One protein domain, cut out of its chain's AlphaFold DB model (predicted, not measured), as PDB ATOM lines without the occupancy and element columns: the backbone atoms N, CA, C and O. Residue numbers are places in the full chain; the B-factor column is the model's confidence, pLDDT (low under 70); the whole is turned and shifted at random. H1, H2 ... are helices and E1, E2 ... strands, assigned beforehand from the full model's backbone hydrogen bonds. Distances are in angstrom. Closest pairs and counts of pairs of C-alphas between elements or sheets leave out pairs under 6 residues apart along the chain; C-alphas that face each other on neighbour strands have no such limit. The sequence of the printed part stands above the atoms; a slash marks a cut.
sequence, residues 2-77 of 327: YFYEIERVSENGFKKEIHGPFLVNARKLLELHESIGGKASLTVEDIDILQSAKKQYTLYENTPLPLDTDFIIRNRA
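Overview. This is residues 2 to 77 of the 327 residues of an uncharacterized protein of Vibrio thalassae (UniProt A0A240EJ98). A strongly twisted sheet of four strands, built on the long hairpin E1 and E2 with short E3 and E4 at its edges, has H2 packed across one face. H1 makes a corner with H2 and only grazes the sheet; the longest axis runs from the hairpin's turn to beyond H1. The printed part has 76 residues, with E1, E2, H1, H2, E3 and E4 in chain order; the sheet is mixed, in order E3 E1 E2 E4. The class is mixed, helices and strands; the whole is compact, radius of gyration of the C-alphas 12.9 A, spanning 38 by 32 by 21 A.

Along the chain. E1, residues 2 to 10, begins at C-alpha 2 (19.544, 24.053, -18.278) and is 24.3 A long. E2, residues 13 to 22, is 26.9 A long. H1 holds residues 26 to 35, 14.2 A, and H2 residues 44 to 52, 11.9 A. E3, residues 55 to 58, measures 10.2 A. E4, residues 70 to 73, measures 9.8 A and ends at C-alpha 73 (16.187, 17.797, -9.381).

Arrangement. E1 and E2 are an antiparallel hairpin, with N 6 and O 17 at 2.9 A. E3 is antiparallel to E1, with N 5 and O 55 at 2.9 A. E4 is parallel to E2, with N 18 and O 70 at 2.8 A. E2, H1 H2, E3 form a split strand-helix-strand unit, two same-way strands with E1 between them, its crossover right-handed. H2 is on the sheet at a height of 9.4 A, across the strands, at 74 degrees to E2 on the local plane; the C-alphas of Ile 6 and Ser 52, the closest of E1 and H2, are 6.2 A apart. H1 and H2 touch, closest C-alphas Ala 26 and Leu 50 at 5.6 A, with a steep tilt of 53 degrees, opposite ways. In H1 and H2 every O i to N i+4 pair is within hydrogen-bond range.

Size, cuts and confidence. The C-alphas farthest apart, Asn 12 and Ile 36, are 39.3 A apart. The printed part has no cut, and the link from E3 to E4, 11 residues, is long. Residues 11 to 12, 37 to 41 and 59 to 69 have pLDDT under 70.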
ATOM      1  N   TYR A   2      18.812  23.022 -19.013       83.88
ATOM      2  CA  TYR A   2      19.544  24.053 -18.278       83.88
ATOM      3  C   TYR A   2      19.535  23.748 -16.783       83.88
ATOM      4  O   TYR A   2      18.508  23.335 -16.248       83.88
ATOM      5  N   PHE A   3      20.657  23.988 -16.127       87.50
ATOM      6  CA  PHE A   3      20.829  23.916 -14.684       87.50
ATOM      7  C   PHE A   3      21.424  25.236 -14.203       87.50
ATOM      8  O   PHE A   3      22.210  25.855 -14.924       87.50
ATOM      9  N   TYR A   4      21.058  25.660 -13.002       89.94
ATOM     10  CA  TYR A   4      21.481  26.939 -12.446       89.94
ATOM     11  C   TYR A   4      22.129  26.727 -11.090       89.94
ATOM     12  O   TYR A   4      21.558  26.066 -10.226       89.94
ATOM     13  N   GLU A   5      23.323  27.279 -10.924       89.56
ATOM     14  CA  GLU A   5      24.025  27.304  -9.648       89.56
ATOM     15  C   GLU A   5      23.614  28.538  -8.860       89.56
ATOM     16  O   GLU A   5      23.709  29.666  -9.355       89.56
ATOM     17  N   ILE A   6      23.185  28.299  -7.630       90.19
ATOM     18  CA  ILE A   6      22.876  29.321  -6.640       90.19
ATOM     19  C   ILE A   6      23.744  29.102  -5.401       90.19
ATOM     20  O   ILE A   6      24.180  27.987  -5.105       90.19
ATOM     21  N   GLU A   7      23.976  30.179  -4.662       86.75
ATOM     22  CA  GLU A   7      24.624  30.131  -3.355       86.75
ATOM     23  C   GLU A   7      23.579  30.446  -2.291       86.75
ATOM     24  O   GLU A   7      22.984  31.525  -2.300       86.75
ATOM     25  N   ARG A   8      23.350  29.505  -1.371       80.38
ATOM     26  CA  ARG A   8      22.452  29.698  -0.231       80.38
ATOM     27  C   ARG A   8      23.245  29.792   1.062       80.38
ATOM     28  O   ARG A   8      24.244  29.101   1.254       80.38
ATOM     29  N   VAL A   9      22.792  30.665   1.956       76.94
ATOM     30  CA  VAL A   9      23.333  30.744   3.315       76.94
ATOM     31  C   VAL A   9      22.810  29.538   4.093       76.94
ATOM     32  O   VAL A   9      21.602  29.333   4.180       76.94
ATOM     33  N   SER A  10      23.719  28.736   4.637       71.12
ATOM     34  CA  SER A  10      23.425  27.589   5.498       71.12
ATOM     35  C   SER A  10      24.057  27.780   6.879       71.12
ATOM     36  O   SER A  10      24.910  28.649   7.063       71.12
ATOM     37  N   GLU A  11      23.673  26.943   7.846       65.19
ATOM     38  CA  GLU A  11      24.209  26.975   9.218       65.19
ATOM     39  C   GLU A  11      25.744  26.818   9.274       65.19
ATOM     40  O   GLU A  11      26.378  27.341  10.185       65.19
ATOM     41  N   ASN A  12      26.351  26.187   8.260       67.31
ATOM     42  CA  ASN A  12      27.798  25.959   8.152       67.31
ATOM     43  C   ASN A  12      28.500  26.896   7.141       67.31
ATOM     44  O   ASN A  12      29.626  26.621   6.726       67.31
ATOM     45  N   GLY A  13      27.852  27.990   6.723       73.94
ATOM     46  CA  GLY A  13      28.374  28.944   5.734       73.94
ATOM     47  C   GLY A  13      27.649  28.883   4.386       73.94
ATOM     48  O   GLY A  13      26.499  28.451   4.305       73.94
ATOM     49  N   PHE A  14      28.291  29.348   3.313       72.88
ATOM     50  CA  PHE A  14      27.698  29.308   1.972       72.88
ATOM     51  C   PHE A  14      27.705  27.887   1.419       72.88
ATOM     52  O   PHE A  14      28.751  27.245   1.343       72.88
ATOM     53  N   LYS A  15      26.534  27.422   0.991       79.81
ATOM     54  CA  LYS A  15      26.362  26.153   0.299       79.81
ATOM     55  C   LYS A  15      26.031  26.421  -1.163       79.81
ATOM     56  O   LYS A  15      25.110  27.183  -1.465       79.81
ATOM     57  N   LYS A  16      26.794  25.799  -2.058       83.31
ATOM     58  CA  LYS A  16      26.509  25.807  -3.494       83.31
ATOM     59  C   LYS A  16      25.500  24.717  -3.804       83.31
ATOM     60  O   LYS A  16      25.656  23.581  -3.359       83.31
ATOM     61  N   GLU A  17      24.488  25.066  -4.579       87.62
ATOM     62  CA  GLU A  17      23.460  24.136  -5.031       87.62
ATOM     63  C   GLU A  17      23.219  24.333  -6.523       87.62
ATOM     64  O   GLU A  17      23.182  25.464  -7.012       87.62
ATOM     65  N   ILE A  18      23.028  23.235  -7.249       84.06
ATOM     66  CA  ILE A  18      22.678  23.240  -8.668       84.06
ATOM     67  C   ILE A  18      21.250  22.744  -8.826       84.06
ATOM     68  O   ILE A  18      20.926  21.599  -8.512       84.06
ATOM     69  N   HIS A  19      20.404  23.606  -9.374       86.12
ATOM     70  CA  HIS A  19      18.978  23.365  -9.547       86.12
ATOM     71  C   HIS A  19      18.626  23.148 -11.015       86.12
ATOM     72  O   HIS A  19      19.055  23.896 -11.897       86.12
ATOM     73  N   GLY A  20      17.805  22.139 -11.294       86.06
ATOM     74  CA  GLY A  20      17.300  21.879 -12.639       86.06
ATOM     75  C   GLY A  20      16.767  20.456 -12.805       86.06
ATOM     76  O   GLY A  20      16.500  19.790 -11.824       86.06
ATOM     77  N   PRO A  21      16.595  19.948 -14.026       84.75
ATOM     78  CA  PRO A  21      16.724  20.698 -15.255       84.75
ATOM     79  C   PRO A  21      15.497  21.579 -15.540       84.75
ATOM     80  O   PRO A  21      14.338  21.193 -15.369       84.75
ATOM     81  N   PHE A  22      15.780  22.751 -16.091       89.19
ATOM     82  CA  PHE A  22      14.835  23.571 -16.833       89.19
ATOM     83  C   PHE A  22      14.950  23.226 -18.323       89.19
ATOM     84  O   PHE A  22      16.037  22.947 -18.845       89.19
ATOM     85  N   LEU A  23      13.836  23.219 -19.050       87.81
ATOM     86  CA  LEU A  23      13.818  22.857 -20.478       87.81
ATOM     87  C   LEU A  23      13.975  24.083 -21.384       87.81
ATOM     88  O   LEU A  23      14.267  23.946 -22.571       87.81
ATOM     89  N   VAL A  24      13.831  25.279 -20.814       88.50
ATOM     90  CA  VAL A  24      13.975  26.582 -21.472       88.50
ATOM     91  C   VAL A  24      14.929  27.448 -20.637       88.50
ATOM     92  O   VAL A  24      15.036  27.258 -19.427       88.50
ATOM     93  N   ASN A  25      15.662  28.357 -21.285       88.31
ATOM     94  CA  ASN A  25      16.611  29.233 -20.592       88.31
ATOM     95  C   ASN A  25      15.905  30.250 -19.673       88.31
ATOM     96  O   ASN A  25      14.741  30.592 -19.894       88.31
ATOM     97  N   ALA A  26      16.637  30.745 -18.671       90.31
ATOM     98  CA  ALA A  26      16.124  31.611 -17.613       90.31
ATOM     99  C   ALA A  26      15.491  32.880 -18.169       90.31
ATOM    100  O   ALA A  26      14.340  33.171 -17.860       90.31
ATOM    101  N   ARG A  27      16.205  33.577 -19.061       89.25
ATOM    102  CA  ARG A  27      15.729  34.809 -19.698       89.25
ATOM    103  C   ARG A  27      14.338  34.625 -20.297       89.25
ATOM    104  O   ARG A  27      13.421  35.362 -19.962       89.25
ATOM    105  N   LYS A  28      14.164  33.603 -21.136       88.19
ATOM    106  CA  LYS A  28      12.886  33.345 -21.802       88.19
ATOM    107  C   LYS A  28      11.798  32.922 -20.817       88.19
ATOM    108  O   LYS A  28      10.646  33.285 -21.012       88.19
ATOM    109  N   LEU A  29      12.128  32.151 -19.781       89.38
ATOM    110  CA  LEU A  29      11.159  31.769 -18.750       89.38
ATOM    111  C   LEU A  29      10.674  32.972 -17.931       89.38
ATOM    112  O   LEU A  29       9.474  33.075 -17.687       89.38
ATOM    113  N   LEU A  30      11.579  33.880 -17.563       89.19
ATOM    114  CA  LEU A  30      11.264  35.104 -16.823       89.19
ATOM    115  C   LEU A  30      10.458  36.092 -17.685       89.19
ATOM    116  O   LEU A  30       9.396  36.532 -17.255       89.19
ATOM    117  N   GLU A  31      10.862  36.336 -18.939       88.44
ATOM    118  CA  GLU A  31      10.099  37.159 -19.902       88.44
ATOM    119  C   GLU A  31       8.665  36.617 -20.101       88.44
ATOM    120  O   GLU A  31       7.676  37.359 -20.128       88.44
ATOM    121  N   LEU A  32       8.525  35.291 -20.217       84.25
ATOM    122  CA  LEU A  32       7.218  34.641 -20.343       84.25
ATOM    123  C   LEU A  32       6.388  34.740 -19.060       84.25
ATOM    124  O   LEU A  32       5.168  34.794 -19.154       84.25
ATOM    125  N   HIS A  33       7.014  34.781 -17.885       83.19
ATOM    126  CA  HIS A  33       6.320  34.956 -16.610       83.19
ATOM    127  C   HIS A  33       5.767  36.371 -16.433       83.19
ATOM    128  O   HIS A  33       4.603  36.530 -16.056       83.19
ATOM    129  N   GLU A  34       6.557  37.386 -16.779       81.94
ATOM    130  CA  GLU A  34       6.157  38.796 -16.710       81.94
ATOM    131  C   GLU A  34       5.024  39.118 -17.695       81.94
ATOM    132  O   GLU A  34       4.019  39.724 -17.319       81.94
ATOM    133  N   SER A  35       5.129  38.645 -18.942       76.44
ATOM    134  CA  SER A  35       4.171  38.970 -20.014       76.44
ATOM    135  C   SER A  35       2.742  38.460 -19.792       76.44
ATOM    136  O   SER A  35       1.803  39.020 -20.356       76.44
ATOM    137  N   ILE A  36       2.546  37.428 -18.969       71.50
ATOM    138  CA  ILE A  36       1.214  36.878 -18.653       71.50
ATOM    139  C   ILE A  36       0.769  37.161 -17.213       71.50
ATOM    140  O   ILE A  36      -0.142  36.499 -16.707       71.50
ATOM    141  N   GLY A  37       1.397  38.143 -16.554       61.59
ATOM    142  CA  GLY A  37       1.019  38.600 -15.216       61.59
ATOM    143  C   GLY A  37       1.178  37.518 -14.149       61.59
ATOM    144  O   GLY A  37       0.273  37.310 -13.346       61.59
ATOM    145  N   GLY A  38       2.273  36.756 -14.193       58.72
ATOM    146  CA  GLY A  38       2.566  35.715 -13.206       58.72
ATOM    147  C   GLY A  38       1.791  34.405 -13.389       58.72
ATOM    148  O   GLY A  38       1.978  33.466 -12.622       58.72
ATOM    149  N   LYS A  39       0.959  34.284 -14.433       56.59
ATOM    150  CA  LYS A  39       0.259  33.029 -14.773       56.59
ATOM    151  C   LYS A  39       1.164  31.973 -15.414       56.59
ATOM    152  O   LYS A  39       0.702  30.870 -15.709       56.59
ATOM    153  N   ALA A  40       2.445  32.276 -15.642       59.97
ATOM    154  CA  ALA A  40       3.409  31.238 -15.973       59.97
ATOM    155  C   ALA A  40       3.641  30.446 -14.697       59.97
ATOM    156  O   ALA A  40       4.120  30.998 -13.717       59.97
ATOM    157  N   SER A  41       3.323  29.163 -14.761       69.38
ATOM    158  CA  SER A  41       3.497  28.083 -13.780       69.38
ATOM    159  C   SER A  41       4.878  27.938 -13.094       69.38
ATOM    160  O   SER A  41       5.176  26.863 -12.579       69.38
ATOM    161  N   LEU A  42       5.748  28.949 -13.138       84.81
ATOM    162  CA  LEU A  42       6.913  29.062 -12.270       84.81
ATOM    163  C   LEU A  42       6.441  29.361 -10.851       84.81
ATOM    164  O   LEU A  42       5.545  30.173 -10.630       84.81
ATOM    165  N   THR A  43       7.054  28.699  -9.885       86.88
ATOM    166  CA  THR A  43       6.829  28.997  -8.472       86.88
ATOM    167  C   THR A  43       7.760  30.077  -7.961       86.88
ATOM    168  O   THR A  43       8.735  30.418  -8.619       86.88
ATOM    169  N   VAL A  44       7.478  30.586  -6.761       87.88
ATOM    170  CA  VAL A  44       8.360  31.538  -6.070       87.88
ATOM    171  C   VAL A  44       9.788  30.994  -5.978       87.88
ATOM    172  O   VAL A  44      10.733  31.723  -6.243       87.88
ATOM    173  N   GLU A  45       9.936  29.698  -5.693       88.44
ATOM    174  CA  GLU A  45      11.237  29.025  -5.676       88.44
ATOM    175  C   GLU A  45      11.895  28.984  -7.061       88.44
ATOM    176  O   GLU A  45      13.073  29.300  -7.182       88.44
ATOM    177  N   ASP A  46      11.145  28.656  -8.122       90.94
ATOM    178  CA  ASP A  46      11.694  28.687  -9.484       90.94
ATOM    179  C   ASP A  46      12.169  30.101  -9.859       90.94
ATOM    180  O   ASP A  46      13.214  30.256 -10.480       90.94
ATOM    181  N   ILE A  47      11.407  31.134  -9.491       91.12
ATOM    182  CA  ILE A  47      11.751  32.533  -9.770       91.12
ATOM    183  C   ILE A  47      13.019  32.928  -9.011       91.12
ATOM    184  O   ILE A  47      13.933  33.471  -9.629       91.12
ATOM    185  N   ASP A  48      13.100  32.603  -7.717       91.31
ATOM    186  CA  ASP A  48      14.287  32.827  -6.885       91.31
ATOM    187  C   ASP A  48      15.527  32.184  -7.512       91.31
ATOM    188  O   ASP A  48      16.526  32.865  -7.732       91.31
ATOM    189  N   ILE A  49      15.447  30.909  -7.907       92.50
ATOM    190  CA  ILE A  49      16.548  30.197  -8.573       92.50
ATOM    191  C   ILE A  49      16.962  30.916  -9.862       92.50
ATOM    192  O   ILE A  49      18.144  31.183 -10.074       92.50
ATOM    193  N   LEU A  50      16.002  31.233 -10.735       92.69
ATOM    194  CA  LEU A  50      16.282  31.822 -12.047       92.69
ATOM    195  C   LEU A  50      16.840  33.252 -11.954       92.69
ATOM    196  O   LEU A  50      17.581  33.659 -12.847       92.69
ATOM    197  N   GLN A  51      16.495  34.007 -10.907       91.88
ATOM    198  CA  GLN A  51      16.976  35.375 -10.680       91.88
ATOM    199  C   GLN A  51      18.294  35.431  -9.893       91.88
ATOM    200  O   GLN A  51      19.101  36.330 -10.124       91.88
ATOM    201  N   SER A  52      18.525  34.489  -8.976       89.94
ATOM    202  CA  SER A  52      19.717  34.449  -8.113       89.94
ATOM    203  C   SER A  52      20.879  33.631  -8.688       89.94
ATOM    204  O   SER A  52      21.983  33.667  -8.134       89.94
ATOM    205  N   ALA A  53      20.654  32.930  -9.805       90.69
ATOM    206  CA  ALA A  53      21.646  32.104 -10.485       90.69
ATOM    207  C   ALA A  53      22.964  32.856 -10.733       90.69
ATOM    208  O   ALA A  53      23.018  33.843 -11.467       90.69
ATOM    209  N   LYS A  54      24.058  32.344 -10.164       88.56
ATOM    210  CA  LYS A  54      25.421  32.842 -10.408       88.56
ATOM    211  C   LYS A  54      25.989  32.308 -11.709       88.56
ATOM    212  O   LYS A  54      26.771  32.986 -12.374       88.56
ATOM    213  N   LYS A  55      25.609  31.080 -12.059       87.50
ATOM    214  CA  LYS A  55      26.130  30.381 -13.228       87.50
ATOM    215  C   LYS A  55      25.075  29.469 -13.839       87.50
ATOM    216  O   LYS A  55      24.280  28.857 -13.133       87.50
ATOM    217  N   GLN A  56      25.087  29.391 -15.165       87.81
ATOM    218  CA  GLN A  56      24.253  28.490 -15.952       87.81
ATOM    219  C   GLN A  56      25.112  27.337 -16.474       87.81
ATOM    220  O   GLN A  56      26.227  27.548 -16.946       87.81
ATOM    221  N   TYR A  57      24.559  26.131 -16.437       79.06
ATOM    222  CA  TYR A  57      25.101  24.945 -17.088       79.06
ATOM    223  C   TYR A  57      24.068  24.403 -18.065       79.06
ATOM    224  O   TYR A  57      22.872  24.358 -17.775       79.06
ATOM    225  N   THR A  58      24.502  23.988 -19.248       74.19
ATOM    226  CA  THR A  58      23.588  23.518 -20.287       74.19
ATOM    227  C   THR A  58      24.267  22.510 -21.195       74.19
ATOM    228  O   THR A  58      25.470  22.571 -21.421       74.19
ATOM    229  N   LEU A  59      23.470  21.610 -21.775       62.75
ATOM    230  CA  LEU A  59      23.931  20.651 -22.789       62.75
ATOM    231  C   LEU A  59      24.390  21.318 -24.102       62.75
ATOM    232  O   LEU A  59      24.827  20.628 -25.021       62.75
ATOM    233  N   TYR A  60      24.231  22.639 -24.208       64.25
ATOM    234  CA  TYR A  60      24.618  23.447 -25.364       64.25
ATOM    235  C   TYR A  60      25.905  24.256 -25.139       64.25
ATOM    236  O   TYR A  60      26.276  25.058 -25.991       64.25
ATOM    237  N   GLU A  61      26.575  24.078 -24.003       65.94
ATOM    238  CA  GLU A  61      27.822  24.764 -23.661       65.94
ATOM    239  C   GLU A  61      28.889  23.743 -23.249       65.94
ATOM    240  O   GLU A  61      28.592  22.594 -22.923       65.94
ATOM    241  N   ASN A  62      30.153  24.162 -23.288       60.00
ATOM    242  CA  ASN A  62      31.305  23.324 -22.950       60.00
ATOM    243  C   ASN A  62      31.632  23.290 -21.448       60.00
ATOM    244  O   ASN A  62      32.580  22.618 -21.046       60.00
ATOM    245  N   THR A  63      30.873  24.010 -20.627       66.50
ATOM    246  CA  THR A  63      31.125  24.142 -19.194       66.50
ATOM    247  C   THR A  63      30.734  22.856 -18.452       66.50
ATOM    248  O   THR A  63      29.544  22.532 -18.408       66.50
ATOM    249  N   PRO A  64      31.685  22.124 -17.838       63.31
ATOM    250  CA  PRO A  64      31.362  20.934 -17.061       63.31
ATOM    251  C   PRO A  64      30.638  21.308 -15.765       63.31
ATOM    252  O   PRO A  64      30.903  22.355 -15.169       63.31
ATOM    253  N   LEU A  65      29.739  20.427 -15.326       62.00
ATOM    254  CA  LEU A  65      29.100  20.518 -14.018       62.00
ATOM    255  C   LEU A  65      30.113  20.144 -12.916       62.00
ATOM    256  O   LEU A  65      30.782  19.117 -13.057       62.00
ATOM    257  N   PRO A  66      30.243  20.941 -11.839       61.47
ATOM    258  CA  PRO A  66      31.088  20.586 -10.706       61.47
ATOM    259  C   PRO A  66      30.542  19.348  -9.981       61.47
ATOM    260  O   PRO A  66      29.330  19.182  -9.848       61.47
ATOM    261  N   LEU A  67      31.448  18.463  -9.557       58.00
ATOM    262  CA  LEU A  67      31.119  17.183  -8.912       58.00
ATOM    263  C   LEU A  67      30.877  17.318  -7.401       58.00
ATOM    264  O   LEU A  67      30.287  16.433  -6.793       58.00
ATOM    265  N   ASP A  68      31.347  18.409  -6.806       64.88
ATOM    266  CA  ASP A  68      31.332  18.728  -5.378       64.88
ATOM    267  C   ASP A  68      30.133  19.597  -4.959       64.88
ATOM    268  O   ASP A  68      30.154  20.222  -3.899       64.88
ATOM    269  N   THR A  69      29.079  19.630  -5.778       66.69
ATOM    270  CA  THR A  69      27.898  20.473  -5.558       66.69
ATOM    271  C   THR A  69      26.639  19.634  -5.373       66.69
ATOM    272  O   THR A  69      26.449  18.624  -6.050       66.69
ATOM    273  N   ASP A  70      25.738  20.080  -4.499       75.56
ATOM    274  CA  ASP A  70      24.456  19.411  -4.298       75.56
ATOM    275  C   ASP A  70      23.522  19.642  -5.488       75.56
ATOM    276  O   ASP A  70      23.251  20.778  -5.882       75.56
ATOM    277  N   PHE A  71      23.004  18.549  -6.047       76.44
ATOM    278  CA  PHE A  71      22.097  18.570  -7.189       76.44
ATOM    279  C   PHE A  71      20.647  18.420  -6.744       76.44
ATOM    280  O   PHE A  71      20.249  17.387  -6.203       76.44
ATOM    281  N   ILE A  72      19.833  19.426  -7.046       79.44
ATOM    282  CA  ILE A  72      18.404  19.435  -6.747       79.44
ATOM    283  C   ILE A  72      17.627  19.288  -8.053       79.44
ATOM    284  O   ILE A  72      17.641  20.163  -8.925       79.44
ATOM    285  N   ILE A  73      16.953  18.139  -8.184       77.94
ATOM    286  CA  ILE A  73      16.187  17.797  -9.381       77.94
ATOM    287  C   ILE A  73      14.754  18.317  -9.265       77.94
ATOM    288  O   ILE A  73      13.978  17.893  -8.409       77.94
ATOM    289  N   ARG A  74      14.369  19.188 -10.195       81.31
ATOM    290  CA  ARG A  74      13.021  19.732 -10.304       81.31
ATOM    291  C   ARG A  74      12.047  18.650 -10.775       81.31
ATOM    292  O   ARG A  74      12.269  17.977 -11.781       81.31
ATOM    293  N   ASN A  75      10.930  18.518 -10.068       78.19
ATOM    294  CA  ASN A  75       9.907  17.490 -10.306       78.19
ATOM    295  C   ASN A  75       8.696  17.981 -11.126       78.19
ATOM    296  O   ASN A  75       7.759  17.217 -11.372       78.19
ATOM    297  N   ARG A  76       8.709  19.247 -11.552       84.06
ATOM    298  CA  ARG A  76       7.665  19.883 -12.361       84.06
ATOM    299  C   ARG A  76       8.263  20.698 -13.497       84.06
ATOM    300  O   ARG A  76       9.415  21.107 -13.420       84.06
ATOM    301  N   ALA A  77       7.478  20.954 -14.534       87.69
ATOM    302  CA  ALA A  77       7.818  21.943 -15.550       87.69
ATOM    303  C   ALA A  77       6.608  22.779 -15.941       87.69
ATOM    304  O   ALA A  77       5.446  22.398 -15.747       87.69
TER     305      ALA A  77